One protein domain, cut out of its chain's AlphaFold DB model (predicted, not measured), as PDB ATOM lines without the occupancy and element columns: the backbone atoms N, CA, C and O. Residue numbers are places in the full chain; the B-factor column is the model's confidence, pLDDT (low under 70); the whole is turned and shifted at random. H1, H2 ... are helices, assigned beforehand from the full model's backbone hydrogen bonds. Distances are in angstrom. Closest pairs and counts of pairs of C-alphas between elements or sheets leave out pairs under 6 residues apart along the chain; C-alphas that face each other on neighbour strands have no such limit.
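Overview. This is residues 7 to 73 of the 164 residues of an uncharacterized protein of Salinicola sp. MH3R3-1 (UniProt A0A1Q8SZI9). What is the main picture? Short helices are strung out along one long axis, with H4 in the middle, H1, H2 and H3 toward one end and H5 and H6 toward the other. H3 and H5 are both turned steeply to H4, H3 near the end of H4 where H1 lies and H5 on the part of H4 with residues 40 to 44. What is it made of, and how large is it? The printed part has 67 residues with six named helices, H1 to H6 in that order, and no named strand, and its class is all helix. It is only just compact, close to loose, with a radius of gyration of the C-alphas of 12.6 A and spans of 38 by 19 by 19 A.

Along the chain. Where are the longest helices? H4 holds residues 35 to 46 and is 16.1 A long, from C-alpha 35 at (157.232, 182.391, 206.961). H1 holds residues 7 to 18 and is 16.5 A long, from C-alpha 7 at (147.895, 173.084, 215.434). Where are the others? H2 is residues 21 to 24, 5.4 A, and H3 is residues 28 to 33, 8.6 A. H5 is residues 56 to 61, 8.8 A, and H6 is residues 63 to 72, 14.7 A, to C-alpha 72 at (162.749, 208.597, 213.446).

Arrangement. What touches H4? H2 touches it, the closest C-alphas being those of Ala 24 and Ala 42, 5.4 A apart. H5 touches it with residues 40 to 44 of H4 alone, opposite ways at a steep tilt of 63 degrees, the closest C-alphas being those of Phe 44 and Phe 56, 6.8 A apart. What lies around these? H3 is close to H4 but not clearly touching, the closest C-alphas being those of Tyr 31 and Cys 38, 5.7 A apart. H1 touches H3 with its residues 12 to 16 alone, at a steep tilt of 61 degrees, with the closest C-alphas those of Tyr 12 and Ile 32, 6.9 A apart. H6 touches no helix but is near H4, with 6 pairs of C-alphas within 10 A. Are the helix backbones well formed? In H1, H3, H4, H5 and H6 every O i to N i+4 pair is within hydrogen-bond range, and H2 is too short for such a pair.

Size, cuts and confidence. How far does the printed part reach? The two C-alphas farthest apart are those of Glu 7 and Glu 73, at 39.6 A, and the outline is only just a rod. Are there cuts or long links? The printed part has no cut and no long link; H4 to H5 is a short link of 9 residues, and the other links are tight. How sure is the model? The mean pLDDT of the printed part is 91.7, and no printed residue is under 70.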
ATOM      1  N   GLU A   7     147.404 172.109 214.444       94.12
ATOM      2  CA  GLU A   7     147.895 173.084 215.434       94.12
ATOM      3  C   GLU A   7     148.948 174.046 214.859       94.12
ATOM      4  O   GLU A   7     148.966 175.237 215.173       94.12
ATOM      5  N   GLN A   8     149.847 173.544 214.007       92.19
ATOM      6  CA  GLN A   8     150.839 174.387 213.342       92.19
ATOM      7  C   GLN A   8     150.189 175.287 212.288       92.19
ATOM      8  O   GLN A   8     150.608 176.433 212.124       92.19
ATOM      9  N   LEU A   9     149.176 174.787 211.576       93.06
ATOM     10  CA  LEU A   9     148.419 175.581 210.616       93.06
ATOM     11  C   LEU A   9     147.692 176.735 211.315       93.06
ATOM     12  O   LEU A   9     147.799 177.867 210.845       93.06
ATOM     13  N   ASP A  10     147.039 176.470 212.445       95.06
ATOM     14  CA  ASP A  10     146.363 177.487 213.254       95.06
ATOM     15  C   ASP A  10     147.355 178.535 213.770       95.06
ATOM     16  O   ASP A  10     147.142 179.735 213.592       95.06
ATOM     17  N   HIS A  11     148.510 178.098 214.292       95.31
ATOM     18  CA  HIS A  11     149.580 179.007 214.714       95.31
ATOM     19  C   HIS A  11     150.007 179.969 213.591       95.31
ATOM     20  O   HIS A  11     150.146 181.178 213.811       95.31
ATOM     21  N   TYR A  12     150.214 179.454 212.375       94.75
ATOM     22  CA  TYR A  12     150.592 180.287 211.234       94.75
ATOM     23  C   TYR A  12     149.432 181.142 210.714       94.75
ATOM     24  O   TYR A  12     149.667 182.272 210.285       94.75
ATOM     25  N   ALA A  13     148.191 180.663 210.770       94.56
ATOM     26  CA  ALA A  13     147.020 181.440 210.381       94.56
ATOM     27  C   ALA A  13     146.823 182.661 211.297       94.56
ATOM     28  O   ALA A  13     146.647 183.777 210.797       94.56
ATOM     29  N   ASP A  14     146.948 182.479 212.612       96.00
ATOM     30  CA  ASP A  14     146.874 183.570 213.590       96.00
ATOM     31  C   ASP A  14     147.980 184.598 213.354       96.00
ATOM     32  O   ASP A  14     147.737 185.806 213.288       96.00
ATOM     33  N   ARG A  15     149.210 184.124 213.149       95.75
ATOM     34  CA  ARG A  15     150.369 184.986 212.904       95.75
ATOM     35  C   ARG A  15     150.251 185.752 211.582       95.75
ATOM     36  O   ARG A  15     150.569 186.941 211.531       95.75
ATOM     37  N   PHE A  16     149.719 185.114 210.539       95.69
ATOM     38  CA  PHE A  16     149.420 185.739 209.249       95.69
ATOM     39  C   PHE A  16     148.428 186.902 209.386       95.69
ATOM     40  O   PHE A  16     148.631 187.965 208.785       95.69
ATOM     41  N   GLN A  17     147.383 186.724 210.202       94.00
ATOM     42  CA  GLN A  17     146.411 187.777 210.502       94.00
ATOM     43  C   GLN A  17     147.025 188.890 211.356       94.00
ATOM     44  O   GLN A  17     146.906 190.065 211.000       94.00
ATOM     45  N   LEU A  18     147.723 188.531 212.437       93.88
ATOM     46  CA  LEU A  18     148.328 189.466 213.387       93.88
ATOM     47  C   LEU A  18     149.338 190.397 212.712       93.88
ATOM     48  O   LEU A  18     149.343 191.603 212.957       93.88
ATOM     49  N   LEU A  19     150.168 189.853 211.824       91.19
ATOM     50  CA  LEU A  19     151.167 190.622 211.081       91.19
ATOM     51  C   LEU A  19     150.588 191.303 209.832       91.19
ATOM     52  O   LEU A  19     151.286 192.073 209.170       91.19
ATOM     53  N   GLY A  20     149.315 191.055 209.504       91.50
ATOM     54  CA  GLY A  20     148.636 191.657 208.362       91.50
ATOM     55  C   GLY A  20     149.289 191.314 207.023       91.50
ATOM     56  O   GLY A  20     149.270 192.143 206.113       91.50
ATOM     57  N   ILE A  21     149.861 190.113 206.891       93.81
ATOM     58  CA  ILE A  21     150.690 189.693 205.744       93.81
ATOM     59  C   ILE A  21     149.926 189.793 204.413       93.81
ATOM     60  O   ILE A  21     150.503 190.173 203.393       93.81
ATOM     61  N   ALA A  22     148.607 189.582 204.430       92.62
ATOM     62  CA  ALA A  22     147.741 189.786 203.267       92.62
ATOM     63  C   ALA A  22     147.837 191.205 202.671       92.62
ATOM     64  O   ALA A  22     147.737 191.375 201.456       92.62
ATOM     65  N   ARG A  23     148.077 192.235 203.496       89.44
ATOM     66  CA  ARG A  23     148.226 193.630 203.034       89.44
ATOM     67  C   ARG A  23     149.506 193.846 202.229       89.44
ATOM     68  O   ARG A  23     149.564 194.779 201.437       89.44
ATOM     69  N   ALA A  24     150.500 192.977 202.402       88.31
ATOM     70  CA  ALA A  24     151.703 192.938 201.579       88.31
ATOM     71  C   ALA A  24     151.508 192.132 200.277       88.31
ATOM     72  O   ALA A  24     152.471 191.904 199.549       88.31
ATOM     73  N   GLY A  25     150.280 191.685 199.974       92.31
ATOM     74  CA  GLY A  25     149.960 190.926 198.760       92.31
ATOM     75  C   GLY A  25     150.432 189.470 198.790       92.31
ATOM     76  O   GLY A  25     150.561 188.843 197.740       92.31
ATOM     77  N   ILE A  26     150.721 188.928 199.976       94.44
ATOM     78  CA  ILE A  26     151.179 187.548 200.163       94.44
ATOM     79  C   ILE A  26     149.999 186.690 200.631       94.44
ATOM     80  O   ILE A  26     149.317 187.036 201.594       94.44
ATOM     81  N   ALA A  27     149.773 185.564 199.956       95.88
ATOM     82  CA  ALA A  27     148.759 184.582 200.326       95.88
ATOM     83  C   ALA A  27     149.266 183.615 201.417       95.88
ATOM     84  O   ALA A  27     150.474 183.448 201.604       95.88
ATOM     85  N   LEU A  28     148.336 182.995 202.152       92.81
ATOM     86  CA  LEU A  28     148.645 182.144 203.309       92.81
ATOM     87  C   LEU A  28     149.478 180.909 202.930       92.81
ATOM     88  O   LEU A  28     150.419 180.561 203.633       92.81
ATOM     89  N   ASP A  29     149.186 180.285 201.794       93.69
ATOM     90  CA  ASP A  29     149.951 179.160 201.244       93.69
ATOM     91  C   ASP A  29     151.423 179.530 201.000       93.69
ATOM     92  O   ASP A  29     152.341 178.794 201.369       93.69
ATOM     93  N   ARG A  30     151.660 180.721 200.443       93.62
ATOM     94  CA  ARG A  30     153.000 181.260 200.209       93.62
ATOM     95  C   ARG A  30     153.702 181.650 201.507       93.62
ATOM     96  O   ARG A  30     154.912 181.460 201.608       93.62
ATOM     97  N   TYR A  31     152.958 182.172 202.482       95.25
ATOM     98  CA  TYR A  31     153.473 182.458 203.819       95.25
ATOM     99  C   TYR A  31     153.963 181.181 204.502       95.25
ATOM    100  O   TYR A  31     155.109 181.119 204.930       95.25
ATOM    101  N   ILE A  32     153.138 180.136 204.511       94.69
ATOM    102  CA  ILE A  32     153.467 178.847 205.123       94.69
ATOM    103  C   ILE A  32     154.710 178.213 204.474       94.69
ATOM    104  O   ILE A  32     155.521 177.593 205.157       94.69
ATOM    105  N   ALA A  33     154.900 178.396 203.164       93.50
ATOM    106  CA  ALA A  33     156.078 177.889 202.464       93.50
ATOM    107  C   ALA A  33     157.394 178.581 202.879       93.50
ATOM    108  O   ALA A  33     158.459 177.974 202.757       93.50
ATOM    109  N   ASN A  34     157.346 179.843 203.326       94.25
ATOM    110  CA  ASN A  34     158.513 180.580 203.817       94.25
ATOM    111  C   ASN A  34     158.088 181.725 204.762       94.25
ATOM    112  O   ASN A  34     157.988 182.880 204.318       94.25
ATOM    113  N   PRO A  35     157.827 181.424 206.047       94.06
ATOM    114  CA  PRO A  35     157.232 182.391 206.961       94.06
ATOM    115  C   PRO A  35     158.176 183.559 207.235       94.06
ATOM    116  O   PRO A  35     157.782 184.709 207.070       94.06
ATOM    117  N   GLU A  36     159.449 183.290 207.527       93.56
ATOM    118  CA  GLU A  36     160.447 184.316 207.861       93.56
ATOM    119  C   GLU A  36     160.590 185.378 206.764       93.56
ATOM    120  O   GLU A  36     160.508 186.582 207.022       93.56
ATOM    121  N   ARG A  37     160.741 184.950 205.502       93.50
ATOM    122  CA  ARG A  37     160.887 185.883 204.378       93.50
ATOM    123  C   ARG A  37     159.623 186.711 204.159       93.50
ATOM    124  O   ARG A  37     159.711 187.885 203.802       93.50
ATOM    125  N   CYS A  38     158.457 186.101 204.338       94.69
ATOM    126  CA  CYS A  38     157.180 186.780 204.174       94.69
ATOM    127  C   CYS A  38     156.921 187.793 205.298       94.69
ATOM    128  O   CYS A  38     156.393 188.866 205.023       94.69
ATOM    129  N   GLU A  39     157.350 187.509 206.529       94.94
ATOM    130  CA  GLU A  39     157.276 188.457 207.651       94.94
ATOM    131  C   GLU A  39     158.203 189.649 207.446       94.94
ATOM    132  O   GLU A  39     157.784 190.790 207.642       94.94
ATOM    133  N   LEU A  40     159.434 189.410 206.983       94.25
ATOM    134  CA  LEU A  40     160.347 190.488 206.602       94.25
ATOM    135  C   LEU A  40     159.750 191.352 205.488       94.25
ATOM    136  O   LEU A  40     159.792 192.578 205.571       94.25
ATOM    137  N   MET A  41     159.141 190.743 204.470       93.38
ATOM    138  CA  MET A  41     158.466 191.497 203.411       93.38
ATOM    139  C   MET A  41     157.279 192.300 203.950       93.38
ATOM    140  O   MET A  41     157.110 193.466 203.599       93.38
ATOM    141  N   ALA A  42     156.474 191.714 204.837       92.81
ATOM    142  CA  ALA A  42     155.359 192.412 205.463       92.81
ATOM    143  C   ALA A  42     155.834 193.617 206.289       92.81
ATOM    144  O   ALA A  42     155.247 194.694 206.180       92.81
ATOM    145  N   ARG A  43     156.931 193.478 207.050       92.81
ATOM    146  CA  ARG A  43     157.579 194.589 207.772       92.81
ATOM    147  C   ARG A  43     158.065 195.672 206.810       92.81
ATOM    148  O   ARG A  43     157.707 196.832 206.996       92.81
ATOM    149  N   PHE A  44     158.781 195.292 205.750       92.62
ATOM    150  CA  PHE A  44     159.267 196.207 204.712       92.62
ATOM    151  C   PHE A  44     158.136 197.043 204.091       92.62
ATOM    152  O   PHE A  44     158.234 198.269 204.022       92.62
ATOM    153  N   VAL A  45     157.034 196.394 203.692       90.06
ATOM    154  CA  VAL A  45     155.864 197.067 203.102       90.06
ATOM    155  C   VAL A  45     155.136 197.930 204.132       90.06
ATOM    156  O   VAL A  45     154.735 199.052 203.821       90.06
ATOM    157  N   ARG A  46     154.977 197.443 205.370       89.25
ATOM    158  CA  ARG A  46     154.335 198.197 206.459       89.25
ATOM    159  C   ARG A  46     155.072 199.501 206.747       89.25
ATOM    160  O   ARG A  46     154.426 200.521 206.956       89.25
ATOM    161  N   LEU A  47     156.401 199.449 206.743       90.00
ATOM    162  CA  LEU A  47     157.277 200.598 206.957       90.00
ATOM    163  C   LEU A  47     157.463 201.458 205.698       90.00
ATOM    164  O   LEU A  47     158.100 202.502 205.779       90.00
ATOM    165  N   ARG A  48     156.911 201.044 204.545       87.62
ATOM    166  CA  ARG A  48     157.008 201.754 203.255       87.62
ATOM    167  C   ARG A  48     158.440 202.156 202.906       87.62
ATOM    168  O   ARG A  48     158.703 203.256 202.419       87.62
ATOM    169  N   LEU A  49     159.381 201.255 203.177       88.94
ATOM    170  CA  LEU A  49     160.813 201.510 203.009       88.94
ATOM    171  C   LEU A  49     161.198 201.801 201.547       88.94
ATOM    172  O   LEU A  49     162.210 202.458 201.295       88.94
ATOM    173  N   ASP A  50     160.349 201.423 200.587       85.56
ATOM    174  CA  ASP A  50     160.454 201.828 199.184       85.56
ATOM    175  C   ASP A  50     160.472 203.357 199.012       85.56
ATOM    176  O   ASP A  50     161.250 203.886 198.214       85.56
ATOM    177  N   ARG A  51     159.691 204.090 199.816       83.38
ATOM    178  CA  ARG A  51     159.645 205.560 199.789       83.38
ATOM    179  C   ARG A  51     160.917 206.195 200.324       83.38
ATOM    180  O   ARG A  51     161.321 207.251 199.840       83.38
ATOM    181  N   LEU A  52     161.575 205.516 201.260       85.06
ATOM    182  CA  LEU A  52     162.886 205.898 201.783       85.06
ATOM    183  C   LEU A  52     164.035 205.465 200.858       85.06
ATOM    184  O   LEU A  52     165.204 205.604 201.215       85.06
ATOM    185  N   ARG A  53     163.717 204.960 199.654       89.06
ATOM    186  CA  ARG A  53     164.670 204.435 198.664       89.06
ATOM    187  C   ARG A  53     165.526 203.284 199.200       89.06
ATOM    188  O   ARG A  53     166.633 203.058 198.715       89.06
ATOM    189  N   VAL A  54     165.006 202.545 200.176       92.69
ATOM    190  CA  VAL A  54     165.628 201.333 200.701       92.69
ATOM    191  C   VAL A  54     165.058 200.148 199.930       92.69
ATOM    192  O   VAL A  54     163.846 199.964 199.832       92.69
ATOM    193  N   SER A  55     165.934 199.334 199.352       95.38
ATOM    194  CA  SER A  55     165.530 198.095 198.690       95.38
ATOM    195  C   SER A  55     165.259 196.986 199.707       95.38
ATOM    196  O   SER A  55     165.843 196.956 200.790       95.38
ATOM    197  N   PHE A  56     164.440 196.006 199.328       93.94
ATOM    198  CA  PHE A  56     164.200 194.840 200.179       93.94
ATOM    199  C   PHE A  56     165.495 194.078 200.511       93.94
ATOM    200  O   PHE A  56     165.649 193.583 201.620       93.94
ATOM    201  N   ALA A  57     166.458 194.026 199.584       94.94
ATOM    202  CA  ALA A  57     167.749 193.383 199.823       94.94
ATOM    203  C   ALA A  57     168.577 194.109 200.897       94.94
ATOM    204  O   ALA A  57     169.156 193.452 201.757       94.94
ATOM    205  N   GLN A  58     168.592 195.446 200.875       94.94
ATOM    206  CA  GLN A  58     169.235 196.256 201.917       94.94
ATOM    207  C   GLN A  58     168.527 196.093 203.264       94.94
ATOM    208  O   GLN A  58     169.182 195.917 204.282       94.94
ATOM    209  N   PHE A  59     167.194 196.083 203.275       95.25
ATOM    210  CA  PHE A  59     166.445 195.804 204.497       95.25
ATOM    211  C   PHE A  59     166.789 194.421 205.071       95.25
ATOM    212  O   PHE A  59     167.028 194.292 206.263       95.25
ATOM    213  N   CYS A  60     166.884 193.388 204.230       94.88
ATOM    214  CA  CYS A  60     167.254 192.048 204.680       94.88
ATOM    215  C   CYS A  60     168.686 191.937 205.220       94.88
ATOM    216  O   CYS A  60     168.942 190.995 205.965       94.88
ATOM    217  N   SER A  61     169.616 192.826 204.845       96.06
ATOM    218  CA  SER A  61     170.983 192.770 205.380       96.06
ATOM    219  C   SER A  61     171.078 193.267 206.818       96.06
ATOM    220  O   SER A  61     171.924 192.779 207.556       96.06
ATOM    221  N   ASP A  62     170.225 194.221 207.201       94.56
ATOM    222  CA  ASP A  62     170.164 194.753 208.564       94.56
ATOM    223  C   ASP A  62     168.767 195.334 208.850       94.56
ATOM    224  O   ASP A  62     168.541 196.531 208.663       94.56
ATOM    225  N   PRO A  63     167.790 194.496 209.237       92.06
ATOM    226  CA  PRO A  63     166.423 194.954 209.436       92.06
ATOM    227  C   PRO A  63     166.311 196.022 210.525       92.06
ATOM    228  O   PRO A  63     165.626 197.017 210.312       92.06
ATOM    229  N   GLU A  64     166.995 195.834 211.658       92.38
ATOM    230  CA  GLU A  64     166.869 196.684 212.851       92.38
ATOM    231  C   GLU A  64     167.256 198.135 212.552       92.38
ATOM    232  O   GLU A  64     166.473 199.044 212.832       92.38
ATOM    233  N   LEU A  65     168.379 198.343 211.857       92.38
ATOM    234  CA  LEU A  65     168.835 199.669 211.439       92.38
ATOM    235  C   LEU A  65     167.763 200.450 210.661       92.38
ATOM    236  O   LEU A  65     167.539 201.643 210.888       92.38
ATOM    237  N   TYR A  66     167.105 199.796 209.702       89.88
ATOM    238  CA  TYR A  66     166.111 200.464 208.864       89.88
ATOM    239  C   TYR A  66     164.776 200.668 209.581       89.88
ATOM    240  O   TYR A  66     164.058 201.609 209.241       89.88
ATOM    241  N   GLU A  67     164.441 199.840 210.571       89.75
ATOM    242  CA  GLU A  67     163.268 200.080 211.414       89.75
ATOM    243  C   GLU A  67     163.463 201.280 212.333       89.75
ATOM    244  O   GLU A  67     162.571 202.123 212.417       89.75
ATOM    245  N   GLU A  68     164.635 201.403 212.958       87.62
ATOM    246  CA  GLU A  68     164.981 202.575 213.763       87.62
ATOM    247  C   GLU A  68     164.939 203.845 212.917       87.62
ATOM    248  O   GLU A  68     164.321 204.844 213.295       87.62
ATOM    249  N   ARG A  69     165.517 203.792 211.716       84.62
ATOM    250  CA  ARG A  69     165.489 204.919 210.787       84.62
ATOM    251  C   ARG A  69     164.065 205.303 210.377       84.62
ATOM    252  O   ARG A  69     163.730 206.486 210.392       84.62
ATOM    253  N   ALA A  70     163.222 204.322 210.049       85.38
ATOM    254  CA  ALA A  70     161.820 204.562 209.710       85.38
ATOM    255  C   ALA A  70     160.999 205.087 210.901       85.38
ATOM    256  O   ALA A  70     160.014 205.791 210.695       85.38
ATOM    257  N   ALA A  71     161.389 204.768 212.138       82.38
ATOM    258  CA  ALA A  71     160.742 205.290 213.339       82.38
ATOM    259  C   ALA A  71     161.080 206.768 213.604       82.38
ATOM    260  O   ALA A  71     160.237 207.505 214.115       82.38
ATOM    261  N   VAL A  72     162.297 207.206 213.260       79.81
ATOM    262  CA  VAL A  72     162.749 208.597 213.446       79.81
ATOM    263  C   VAL A  72     162.235 209.514 212.335       79.81
ATOM    264  O   VAL A  72     161.813 210.643 212.599       79.81
ATOM    265  N   GLU A  73     162.243 209.045 211.088       70.75
ATOM    266  CA  GLU A  73     161.736 209.801 209.943       70.75
ATOM    267  C   GLU A  73     160.194 209.759 209.934       70.75
ATOM    268  O   GLU A  73     159.582 208.923 209.273       70.75
TER     269      GLU A  73